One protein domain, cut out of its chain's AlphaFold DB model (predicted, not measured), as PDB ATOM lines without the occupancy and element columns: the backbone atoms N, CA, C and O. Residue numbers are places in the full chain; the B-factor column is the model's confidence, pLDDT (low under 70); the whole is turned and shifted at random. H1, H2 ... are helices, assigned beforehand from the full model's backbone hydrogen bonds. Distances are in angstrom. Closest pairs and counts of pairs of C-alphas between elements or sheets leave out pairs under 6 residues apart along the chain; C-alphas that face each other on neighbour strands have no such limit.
ATOM      1  N   HIS A  13     322.643 166.762 257.408       53.72
ATOM      2  CA  HIS A  13     322.631 168.177 257.718       53.72
ATOM      3  C   HIS A  13     321.183 168.613 257.644       53.72
ATOM      4  O   HIS A  13     320.682 169.061 256.614       53.72
ATOM      5  N   SER A  14     320.520 168.431 258.782       62.22
ATOM      6  CA  SER A  14     319.291 169.106 259.151       62.22
ATOM      7  C   SER A  14     319.274 170.511 258.520       62.22
ATOM      8  O   SER A  14     320.135 171.335 258.852       62.22
ATOM      9  N   PRO A  15     318.343 170.805 257.592       62.56
ATOM     10  CA  PRO A  15     318.321 172.072 256.856       62.56
ATOM     11  C   PRO A  15     318.228 173.276 257.802       62.56
ATOM     12  O   PRO A  15     318.647 174.377 257.457       62.56
ATOM     13  N   TYR A  16     317.765 173.047 259.033       65.56
ATOM     14  CA  TYR A  16     317.743 174.002 260.133       65.56
ATOM     15  C   TYR A  16     319.130 174.561 260.495       65.56
ATOM     16  O   TYR A  16     319.225 175.750 260.774       65.56
ATOM     17  N   GLN A  17     320.215 173.782 260.390       70.44
ATOM     18  CA  GLN A  17     321.581 174.284 260.641       70.44
ATOM     19  C   GLN A  17     322.048 175.271 259.561       70.44
ATOM     20  O   GLN A  17     322.802 176.206 259.835       70.44
ATOM     21  N   LEU A  18     321.600 175.074 258.318       70.06
ATOM     22  CA  LEU A  18     321.866 176.014 257.230       70.06
ATOM     23  C   LEU A  18     321.036 177.284 257.405       70.06
ATOM     24  O   LEU A  18     321.566 178.376 257.221       70.06
ATOM     25  N   TYR A  19     319.773 177.154 257.822       67.00
ATOM     26  CA  TYR A  19     318.932 178.303 258.160       67.00
ATOM     27  C   TYR A  19     319.505 179.118 259.316       67.00
ATOM     28  O   TYR A  19     319.497 180.340 259.238       67.00
ATOM     29  N   GLU A  20     320.054 178.475 260.344       71.38
ATOM     30  CA  GLU A  20     320.676 179.154 261.482       71.38
ATOM     31  C   GLU A  20     321.913 179.956 261.046       71.38
ATOM     32  O   GLU A  20     322.007 181.152 261.327       71.38
ATOM     33  N   LYS A  21     322.804 179.357 260.245       74.62
ATOM     34  CA  LYS A  21     323.969 180.063 259.681       74.62
ATOM     35  C   LYS A  21     323.590 181.183 258.712       74.62
ATOM     36  O   LYS A  21     324.252 182.220 258.675       74.62
ATOM     37  N   LEU A  22     322.535 180.992 257.921       70.00
ATOM     38  CA  LEU A  22     321.996 182.038 257.051       70.00
ATOM     39  C   LEU A  22     321.327 183.151 257.867       70.00
ATOM     40  O   LEU A  22     321.456 184.311 257.498       70.00
ATOM     41  N   SER A  23     320.688 182.824 258.994       68.50
ATOM     42  CA  SER A  23     320.076 183.800 259.904       68.50
ATOM     43  C   SER A  23     321.112 184.715 260.535       68.50
ATOM     44  O   SER A  23     320.908 185.926 260.585       68.50
ATOM     45  N   SER A  24     322.246 184.147 260.955       76.75
ATOM     46  CA  SER A  24     323.326 184.897 261.588       76.75
ATOM     47  C   SER A  24     324.106 185.735 260.578       76.75
ATOM     48  O   SER A  24     324.555 186.828 260.904       76.75
ATOM     49  N   SER A  25     324.274 185.224 259.354       80.12
ATOM     50  CA  SER A  25     325.106 185.867 258.329       80.12
ATOM     51  C   SER A  25     324.324 186.870 257.476       80.12
ATOM     52  O   SER A  25     324.879 187.883 257.060       80.12
ATOM     53  N   TYR A  26     323.038 186.612 257.219       69.19
ATOM     54  CA  TYR A  26     322.185 187.418 256.342       69.19
ATOM     55  C   TYR A  26     320.738 187.483 256.865       69.19
ATOM     56  O   TYR A  26     319.814 186.957 256.233       69.19
ATOM     57  N   PRO A  27     320.502 188.160 258.002       68.31
ATOM     58  CA  PRO A  27     319.180 188.221 258.629       68.31
ATOM     59  C   PRO A  27     318.112 188.844 257.714       68.31
ATOM     60  O   PRO A  27     316.961 188.411 257.720       68.31
ATOM     61  N   SER A  28     318.498 189.797 256.858       67.81
ATOM     62  CA  SER A  28     317.611 190.438 255.878       67.81
ATOM     63  C   SER A  28     317.162 189.520 254.739       67.81
ATOM     64  O   SER A  28     316.158 189.815 254.100       67.81
ATOM     65  N   LEU A  29     317.868 188.413 254.479       60.88
ATOM     66  CA  LEU A  29     317.497 187.431 253.456       60.88
ATOM     67  C   LEU A  29     316.546 186.367 254.002       60.88
ATOM     68  O   LEU A  29     315.791 185.762 253.244       60.88
ATOM     69  N   LEU A  30     316.533 186.145 255.313       65.81
ATOM     70  CA  LEU A  30     315.731 185.083 255.910       65.81
ATOM     71  C   LEU A  30     314.231 185.396 255.878       65.81
ATOM     72  O   LEU A  30     313.415 184.509 255.623       65.81
ATOM     73  N   GLN A  31     313.883 186.670 256.058       64.00
ATOM     74  CA  GLN A  31     312.519 187.172 255.914       64.00
ATOM     75  C   GLN A  31     311.946 186.900 254.501       64.00
ATOM     76  O   GLN A  31     310.929 186.209 254.417       64.00
ATOM     77  N   PRO A  32     312.587 187.307 253.390       59.81
ATOM     78  CA  PRO A  32     312.107 186.975 252.047       59.81
ATOM     79  C   PRO A  32     312.220 185.480 251.690       59.81
ATOM     80  O   PRO A  32     311.325 184.925 251.055       59.81
ATOM     81  N   LEU A  33     313.259 184.762 252.130       64.19
ATOM     82  CA  LEU A  33     313.415 183.340 251.775       64.19
ATOM     83  C   LEU A  33     312.423 182.403 252.477       64.19
ATOM     84  O   LEU A  33     312.045 181.375 251.905       64.19
ATOM     85  N   VAL A  34     312.003 182.716 253.705       69.00
ATOM     86  CA  VAL A  34     311.132 181.833 254.496       69.00
ATOM     87  C   VAL A  34     309.726 182.408 254.610       69.00
ATOM     88  O   VAL A  34     308.770 181.747 254.211       69.00
ATOM     89  N   HIS A  35     309.581 183.643 255.091       72.19
ATOM     90  CA  HIS A  35     308.265 184.209 255.387       72.19
ATOM     91  C   HIS A  35     307.470 184.549 254.120       72.19
ATOM     92  O   HIS A  35     306.306 184.161 254.002       72.19
ATOM     93  N   GLU A  36     308.086 185.217 253.141       74.19
ATOM     94  CA  GLU A  36     307.395 185.540 251.882       74.19
ATOM     95  C   GLU A  36     307.072 184.276 251.082       74.19
ATOM     96  O   GLU A  36     305.989 184.164 250.509       74.19
ATOM     97  N   ARG A  37     307.962 183.277 251.105       80.75
ATOM     98  CA  ARG A  37     307.725 181.988 250.445       80.75
ATOM     99  C   ARG A  37     306.557 181.224 251.062       80.75
ATOM    100  O   ARG A  37     305.699 180.732 250.328       80.75
ATOM    101  N   ASP A  38     306.496 181.143 252.386       85.38
ATOM    102  CA  ASP A  38     305.409 180.455 253.086       85.38
ATOM    103  C   ASP A  38     304.073 181.196 252.876       85.38
ATOM    104  O   ASP A  38     303.029 180.577 252.649       85.38
ATOM    105  N   THR A  39     304.114 182.529 252.817       83.75
ATOM    106  CA  THR A  39     302.945 183.361 252.496       83.75
ATOM    107  C   THR A  39     302.509 183.198 251.032       83.75
ATOM    108  O   THR A  39     301.313 183.109 250.753       83.75
ATOM    109  N   TYR A  40     303.443 183.075 250.081       83.81
ATOM    110  CA  TYR A  40     303.129 182.798 248.673       83.81
ATOM    111  C   TYR A  40     302.510 181.408 248.481       83.81
ATOM    112  O   TYR A  40     301.584 181.245 247.680       83.81
ATOM    113  N   LEU A  41     302.975 180.402 249.224       87.06
ATOM    114  CA  LEU A  41     302.371 179.068 249.219       87.06
ATOM    115  C   LEU A  41     300.932 179.114 249.742       87.06
ATOM    116  O   LEU A  41     300.026 178.588 249.092       87.06
ATOM    117  N   ALA A  42     300.702 179.804 250.862       87.38
ATOM    118  CA  ALA A  42     299.360 180.039 251.387       87.38
ATOM    119  C   ALA A  42     298.464 180.760 250.359       87.38
ATOM    120  O   ALA A  42     297.324 180.350 250.117       87.38
ATOM    121  N   TRP A  43     299.000 181.787 249.691       85.56
ATOM    122  CA  TRP A  43     298.294 182.544 248.658       85.56
ATOM    123  C   TRP A  43     297.932 181.673 247.459       85.56
ATOM    124  O   TRP A  43     296.796 181.702 246.990       85.56
ATOM    125  N   SER A  44     298.872 180.855 246.989       86.44
ATOM    126  CA  SER A  44     298.672 179.956 245.853       86.44
ATOM    127  C   SER A  44     297.544 178.958 246.128       86.44
ATOM    128  O   SER A  44     296.716 178.696 245.252       86.44
ATOM    129  N   LEU A  45     297.453 178.454 247.366       85.88
ATOM    130  CA  LEU A  45     296.370 177.569 247.798       85.88
ATOM    131  C   LEU A  45     295.015 178.286 247.838       85.88
ATOM    132  O   LEU A  45     294.034 177.754 247.307       85.88
ATOM    133  N   LYS A  46     294.951 179.500 248.404       83.06
ATOM    134  CA  LYS A  46     293.718 180.310 248.406       83.06
ATOM    135  C   LYS A  46     293.283 180.675 246.983       83.06
ATOM    136  O   LYS A  46     292.123 180.465 246.629       83.06
ATOM    137  N   ARG A  47     294.209 181.124 246.128       81.12
ATOM    138  CA  ARG A  47     293.933 181.461 244.724       81.12
ATOM    139  C   ARG A  47     293.445 180.254 243.935       81.12
ATOM    140  O   ARG A  47     292.484 180.386 243.188       81.12
ATOM    141  N   SER A  48     294.064 179.085 244.102       77.88
ATOM    142  CA  SER A  48     293.606 177.856 243.439       77.88
ATOM    143  C   SER A  48     292.154 177.531 243.805       77.88
ATOM    144  O   SER A  48     291.363 177.152 242.942       77.88
ATOM    145  N   LYS A  49     291.765 177.779 245.063       76.69
ATOM    146  CA  LYS A  49     290.381 177.625 245.526       76.69
ATOM    147  C   LYS A  49     289.440 178.643 244.878       76.69
ATOM    148  O   LYS A  49     288.371 178.264 244.407       76.69
ATOM    149  N   ALA A  50     289.849 179.910 244.852       71.06
ATOM    150  CA  ALA A  50     289.054 181.019 244.329       71.06
ATOM    151  C   ALA A  50     288.851 180.943 242.807       71.06
ATOM    152  O   ALA A  50     287.760 181.219 242.322       71.06
ATOM    153  N   VAL A  51     289.883 180.537 242.060       59.94
ATOM    154  CA  VAL A  51     289.861 180.485 240.588       59.94
ATOM    155  C   VAL A  51     289.183 179.217 240.071       59.94
ATOM    156  O   VAL A  51     288.420 179.294 239.119       59.94
ATOM    157  N   ASN A  52     289.410 178.060 240.704       70.62
ATOM    158  CA  ASN A  52     288.806 176.800 240.255       70.62
ATOM    159  C   ASN A  52     287.442 176.513 240.905       70.62
ATOM    160  O   ASN A  52     286.862 175.453 240.671       70.62
ATOM    161  N   THR A  53     286.926 177.404 241.765       69.81
ATOM    162  CA  THR A  53     285.657 177.229 242.512       69.81
ATOM    163  C   THR A  53     285.528 175.870 243.224       69.81
ATOM    164  O   THR A  53     284.436 175.361 243.474       69.81
ATOM    165  N   CYS A  54     286.659 175.254 243.574       67.12
ATOM    166  CA  CYS A  54     286.701 173.944 244.210       67.12
ATOM    167  C   CYS A  54     286.486 174.072 245.721       67.12
ATOM    168  O   CYS A  54     287.071 174.926 246.387       67.12
ATOM    169  N   LYS A  55     285.687 173.175 246.311       74.50
ATOM    170  CA  LYS A  55     285.427 173.178 247.766       74.50
ATOM    171  C   LYS A  55     286.675 172.817 248.587       74.50
ATOM    172  O   LYS A  55     286.784 173.227 249.742       74.50
ATOM    173  N   ARG A  56     287.621 172.077 247.995       81.44
ATOM    174  CA  ARG A  56     288.845 171.575 248.635       81.44
ATOM    175  C   ARG A  56     290.037 171.710 247.686       81.44
ATOM    176  O   ARG A  56     289.920 171.381 246.512       81.44
ATOM    177  N   VAL A  57     291.165 172.169 248.219       83.75
ATOM    178  CA  VAL A  57     292.453 172.285 247.522       83.75
ATOM    179  C   VAL A  57     293.488 171.526 248.339       83.75
ATOM    180  O   VAL A  57     293.470 171.598 249.567       83.75
ATOM    181  N   VAL A  58     294.365 170.790 247.663       86.19
ATOM    182  CA  VAL A  58     295.455 170.035 248.286       86.19
ATOM    183  C   VAL A  58     296.772 170.568 247.735       86.19
ATOM    184  O   VAL A  58     296.909 170.740 246.528       86.19
ATOM    185  N   GLY A  59     297.725 170.842 248.622       87.25
ATOM    186  CA  GLY A  59     299.087 171.226 248.269       87.25
ATOM    187  C   GLY A  59     300.095 170.377 249.022       87.25
ATOM    188  O   GLY A  59     299.851 169.983 250.162       87.25
ATOM    189  N   VAL A  60     301.230 170.108 248.387       89.19
ATOM    190  CA  VAL A  60     302.360 169.423 249.019       89.19
ATOM    191  C   VAL A  60     303.303 170.483 249.577       89.19
ATOM    192  O   VAL A  60     303.757 171.358 248.842       89.19
ATOM    193  N   ILE A  61     303.574 170.424 250.881       87.19
ATOM    194  CA  ILE A  61     304.413 171.394 251.591       87.19
ATOM    195  C   ILE A  61     305.492 170.630 252.360       87.19
ATOM    196  O   ILE A  61     305.201 169.658 253.057       87.19
ATOM    197  N   GLY A  62     306.742 171.079 252.249       85.25
ATOM    198  CA  GLY A  62     307.847 170.536 253.040       85.25
ATOM    199  C   GLY A  62     307.682 170.833 254.536       85.25
ATOM    200  O   GLY A  62     307.209 171.902 254.920       85.25
ATOM    201  N   LYS A  63     308.116 169.905 255.401       81.69
ATOM    202  CA  LYS A  63     307.955 169.994 256.867       81.69
ATOM    203  C   LYS A  63     308.445 171.313 257.481       81.69
ATOM    204  O   LYS A  63     307.785 171.821 258.378       81.69
ATOM    205  N   GLY A  64     309.539 171.884 256.970       80.38
ATOM    206  CA  GLY A  64     310.102 173.144 257.475       80.38
ATOM    207  C   GLY A  64     309.222 174.384 257.263       80.38
ATOM    208  O   GLY A  64     309.481 175.414 257.871       80.38
ATOM    209  N   HIS A  65     308.183 174.292 256.427       83.56
ATOM    210  CA  HIS A  65     307.344 175.429 256.009       83.56
ATOM    211  C   HIS A  65     305.889 175.283 256.418       83.56
ATOM    212  O   HIS A  65     305.109 176.225 256.337       83.56
ATOM    213  N   LEU A  66     305.516 174.099 256.900       84.75
ATOM    214  CA  LEU A  66     304.151 173.782 257.284       84.75
ATOM    215  C   LEU A  66     303.617 174.780 258.322       84.75
ATOM    216  O   LEU A  66     302.515 175.294 258.156       84.75
ATOM    217  N   ASN A  67     304.416 175.119 259.337       83.94
ATOM    218  CA  ASN A  67     303.998 176.063 260.375       83.94
ATOM    219  C   ASN A  67     303.815 177.489 259.835       83.94
ATOM    220  O   ASN A  67     302.827 178.138 260.170       83.94
ATOM    221  N   GLY A  68     304.719 177.958 258.967       82.88
ATOM    222  CA  GLY A  68     304.617 179.284 258.353       82.88
ATOM    223  C   GLY A  68     303.413 179.396 257.417       82.88
ATOM    224  O   GLY A  68     302.664 180.370 257.485       82.88
ATOM    225  N   VAL A  69     303.161 178.360 256.611       85.00
ATOM    226  CA  VAL A  69     302.016 178.313 255.690       85.00
ATOM    227  C   VAL A  69     300.691 178.241 256.454       85.00
ATOM    228  O   VAL A  69     299.762 178.968 256.112       85.00
ATOM    229  N   ILE A  70     300.583 177.413 257.502       85.06
ATOM    230  CA  ILE A  70     299.372 177.358 258.343       85.06
ATOM    231  C   ILE A  70     299.126 178.710 259.002       85.06
ATOM    232  O   ILE A  70     298.000 179.202 258.965       85.06
ATOM    233  N   HIS A  71     300.167 179.327 259.561       84.12
ATOM    234  CA  HIS A  71     300.042 180.641 260.173       84.12
ATOM    235  C   HIS A  71     299.526 181.677 259.166       84.12
ATOM    236  O   HIS A  71     298.553 182.366 259.457       84.12
ATOM    237  N   ALA A  72     300.094 181.738 257.957       82.25
ATOM    238  CA  ALA A  72     299.633 182.645 256.905       82.25
ATOM    239  C   ALA A  72     298.192 182.350 256.434       82.25
ATOM    240  O   ALA A  72     297.446 183.272 256.115       82.25
ATOM    241  N   LEU A  73     297.771 181.080 256.415       82.25
ATOM    242  CA  LEU A  73     296.401 180.694 256.057       82.25
ATOM    243  C   LEU A  73     295.372 181.049 257.139       82.25
ATOM    244  O   LEU A  73     294.260 181.446 256.790       82.25
ATOM    245  N   VAL A  74     295.722 180.874 258.418       81.75
ATOM    246  CA  VAL A  74     294.821 181.061 259.571       81.75
ATOM    247  C   VAL A  74     294.766 182.520 260.022       81.75
ATOM    248  O   VAL A  74     293.683 183.019 260.323       81.75
ATOM    249  N   ALA A  75     295.911 183.207 260.068       74.12
ATOM    250  CA  ALA A  75     295.986 184.610 260.477       74.12
ATOM    251  C   ALA A  75     295.310 185.541 259.464       74.12
ATOM    252  O   ALA A  75     294.827 186.615 259.823       74.12
ATOM    253  N   ASP A  76     295.242 185.129 258.198       67.00
ATOM    254  CA  ASP A  76     294.600 185.927 257.173       67.00
ATOM    255  C   ASP A  76     293.083 185.695 257.140       67.00
ATOM    256  O   ASP A  76     292.565 184.830 256.426       67.00
ATOM    257  N   GLN A  77     292.383 186.513 257.933       55.66
ATOM    258  CA  GLN A  77     290.924 186.672 257.932       55.66
ATOM    259  C   GLN A  77     290.396 187.424 256.698       55.66
ATOM    260  O   GLN A  77     289.180 187.489 256.499       55.66
ATOM    261  N   ARG A  78     291.273 187.999 255.862       59.09
ATOM    262  CA  ARG A  78     290.913 188.540 254.544       59.09
ATOM    263  C   ARG A  78     291.502 187.635 253.451       59.09
ATOM    264  O   ARG A  78     291.900 186.504 253.712       59.09
ATOM    265  N   ASP A  79     291.366 188.030 252.193       64.38
ATOM    266  CA  ASP A  79     291.880 187.255 251.063       64.38
ATOM    267  C   ASP A  79     293.356 187.618 250.862       64.38
ATOM    268  O   ASP A  79     293.650 188.808 250.707       64.38
ATOM    269  N   LEU A  80     294.267 186.634 250.879       67.94
ATOM    270  CA  LEU A  80     295.702 186.872 250.700       67.94
ATOM    271  C   LEU A  80     295.842 187.607 249.357       67.94
ATOM    272  O   LEU A  80     295.439 187.075 248.317       67.94
ATOM    273  N   ARG A  81     296.386 188.829 249.331       64.94
ATOM    274  CA  ARG A  81     296.631 189.539 248.065       64.94
ATOM    275  C   ARG A  81     298.104 189.480 247.733       64.94
ATOM    276  O   ARG A  81     298.960 189.712 248.574       64.94
ATOM    277  N   PHE A  82     298.400 189.289 246.453       62.59
ATOM    278  CA  PHE A  82     299.774 189.313 245.951       62.59
ATOM    279  C   PHE A  82     300.505 190.637 246.275       62.59
ATOM    280  O   PHE A  82     301.720 190.660 246.418       62.59
ATOM    281  N   ARG A  83     299.763 191.739 246.464       62.00
ATOM    282  CA  ARG A  83     300.304 193.034 246.916       62.00
ATOM    283  C   ARG A  83     300.911 193.004 248.318       62.00
ATOM    284  O   ARG A  83     301.789 193.815 248.578       62.00
ATOM    285  N   ASP A  84     300.458 192.106 249.185       64.06
ATOM    286  CA  ASP A  84     300.990 191.984 250.544       64.06
ATOM    287  C   ASP A  84     302.334 191.228 250.550       64.06
ATOM    288  O   ASP A  84     303.129 191.404 251.467       64.06
ATOM    289  N   LEU A  85     302.627 190.459 249.487       62.69
ATOM    290  CA  LEU A  85     303.880 189.714 249.302       62.69
ATOM    291  C   LEU A  85     305.040 190.574 248.791       62.69
ATOM    292  O   LEU A  85     306.181 190.331 249.149       62.69
ATOM    293  N   VAL A  86     304.768 191.575 247.949       61.81
ATOM    294  CA  VAL A  86     305.810 192.392 247.281       61.81
ATOM    295  C   VAL A  86     306.288 193.554 248.174       61.81
ATOM    296  O   VAL A  86     307.014 194.447 247.745       61.81
ATOM    297  N   GLY A  87     305.876 193.553 249.443       55.34
ATOM    298  CA  GLY A  87     306.033 194.682 250.342       55.34
ATOM    299  C   GLY A  87     305.032 195.790 250.018       55.34
ATOM    300  O   GLY A  87     304.701 196.093 248.866       55.34
ATOM    301  N   LYS A  88     304.533 196.437 251.071       52.28
ATOM    302  CA  LYS A  88     303.775 197.677 250.939       52.28
ATOM    303  C   LYS A  88     304.714 198.707 250.303       52.28
ATOM    304  O   LYS A  88     305.558 199.277 250.990       52.28
ATOM    305  N   LYS A  89     304.588 198.953 248.991       50.72
ATOM    306  CA  LYS A  89     305.103 200.190 248.377       50.72
ATOM    307  C   LYS A  89     304.626 201.316 249.298       50.72
ATOM    308  O   LYS A  89     303.431 201.271 249.611       50.72
ATOM    309  N   PRO A  90     305.509 202.214 249.792       45.59
ATOM    310  CA  PRO A  90     305.153 203.188 250.815       45.59
ATOM    311  C   PRO A  90     303.842 203.798 250.388       45.59
ATOM    312  O   PRO A  90     303.728 204.315 249.272       45.59
TER     313      PRO A  90
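This is residues 13 to 90 of the 128 residues of an uncharacterized protein of Opuntia streptacantha (UniProt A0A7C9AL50). A long helix, H2, makes a corner with H1; H3 crosses its middle and H4 packs on it. The printed part, 78 residues with named helices H1 to H4, is all helix. It is flat, 43 by 35 by 17 A, and only just loose, with radius of gyration of the C-alphas 14.2 A.

H1, residues 15 to 25, touches H2, residues 27 to 52, closest C-alphas 23 and 30, 6.0 A. H3, residues 63 to 75, touches H2 at a steep tilt, 64 degrees, closest C-alphas 38 and 69, 4.8 A. H4, residues 82 to 85, touches H2, closest C-alphas 36 and 85, 6.0 A. Every O i to N i+4 pair is within hydrogen-bond range in H1, 18 of 22 in H2, 7 of 9 in H3.

C-alpha 15 of H1 is at (318.321, 172.072, 256.856), C-alpha 85 of H4 at (303.880, 189.714, 249.302). H2 is 37.3 A long.

The printed part has no cut and no long link; residues 76 to 90 are under pLDDT 70.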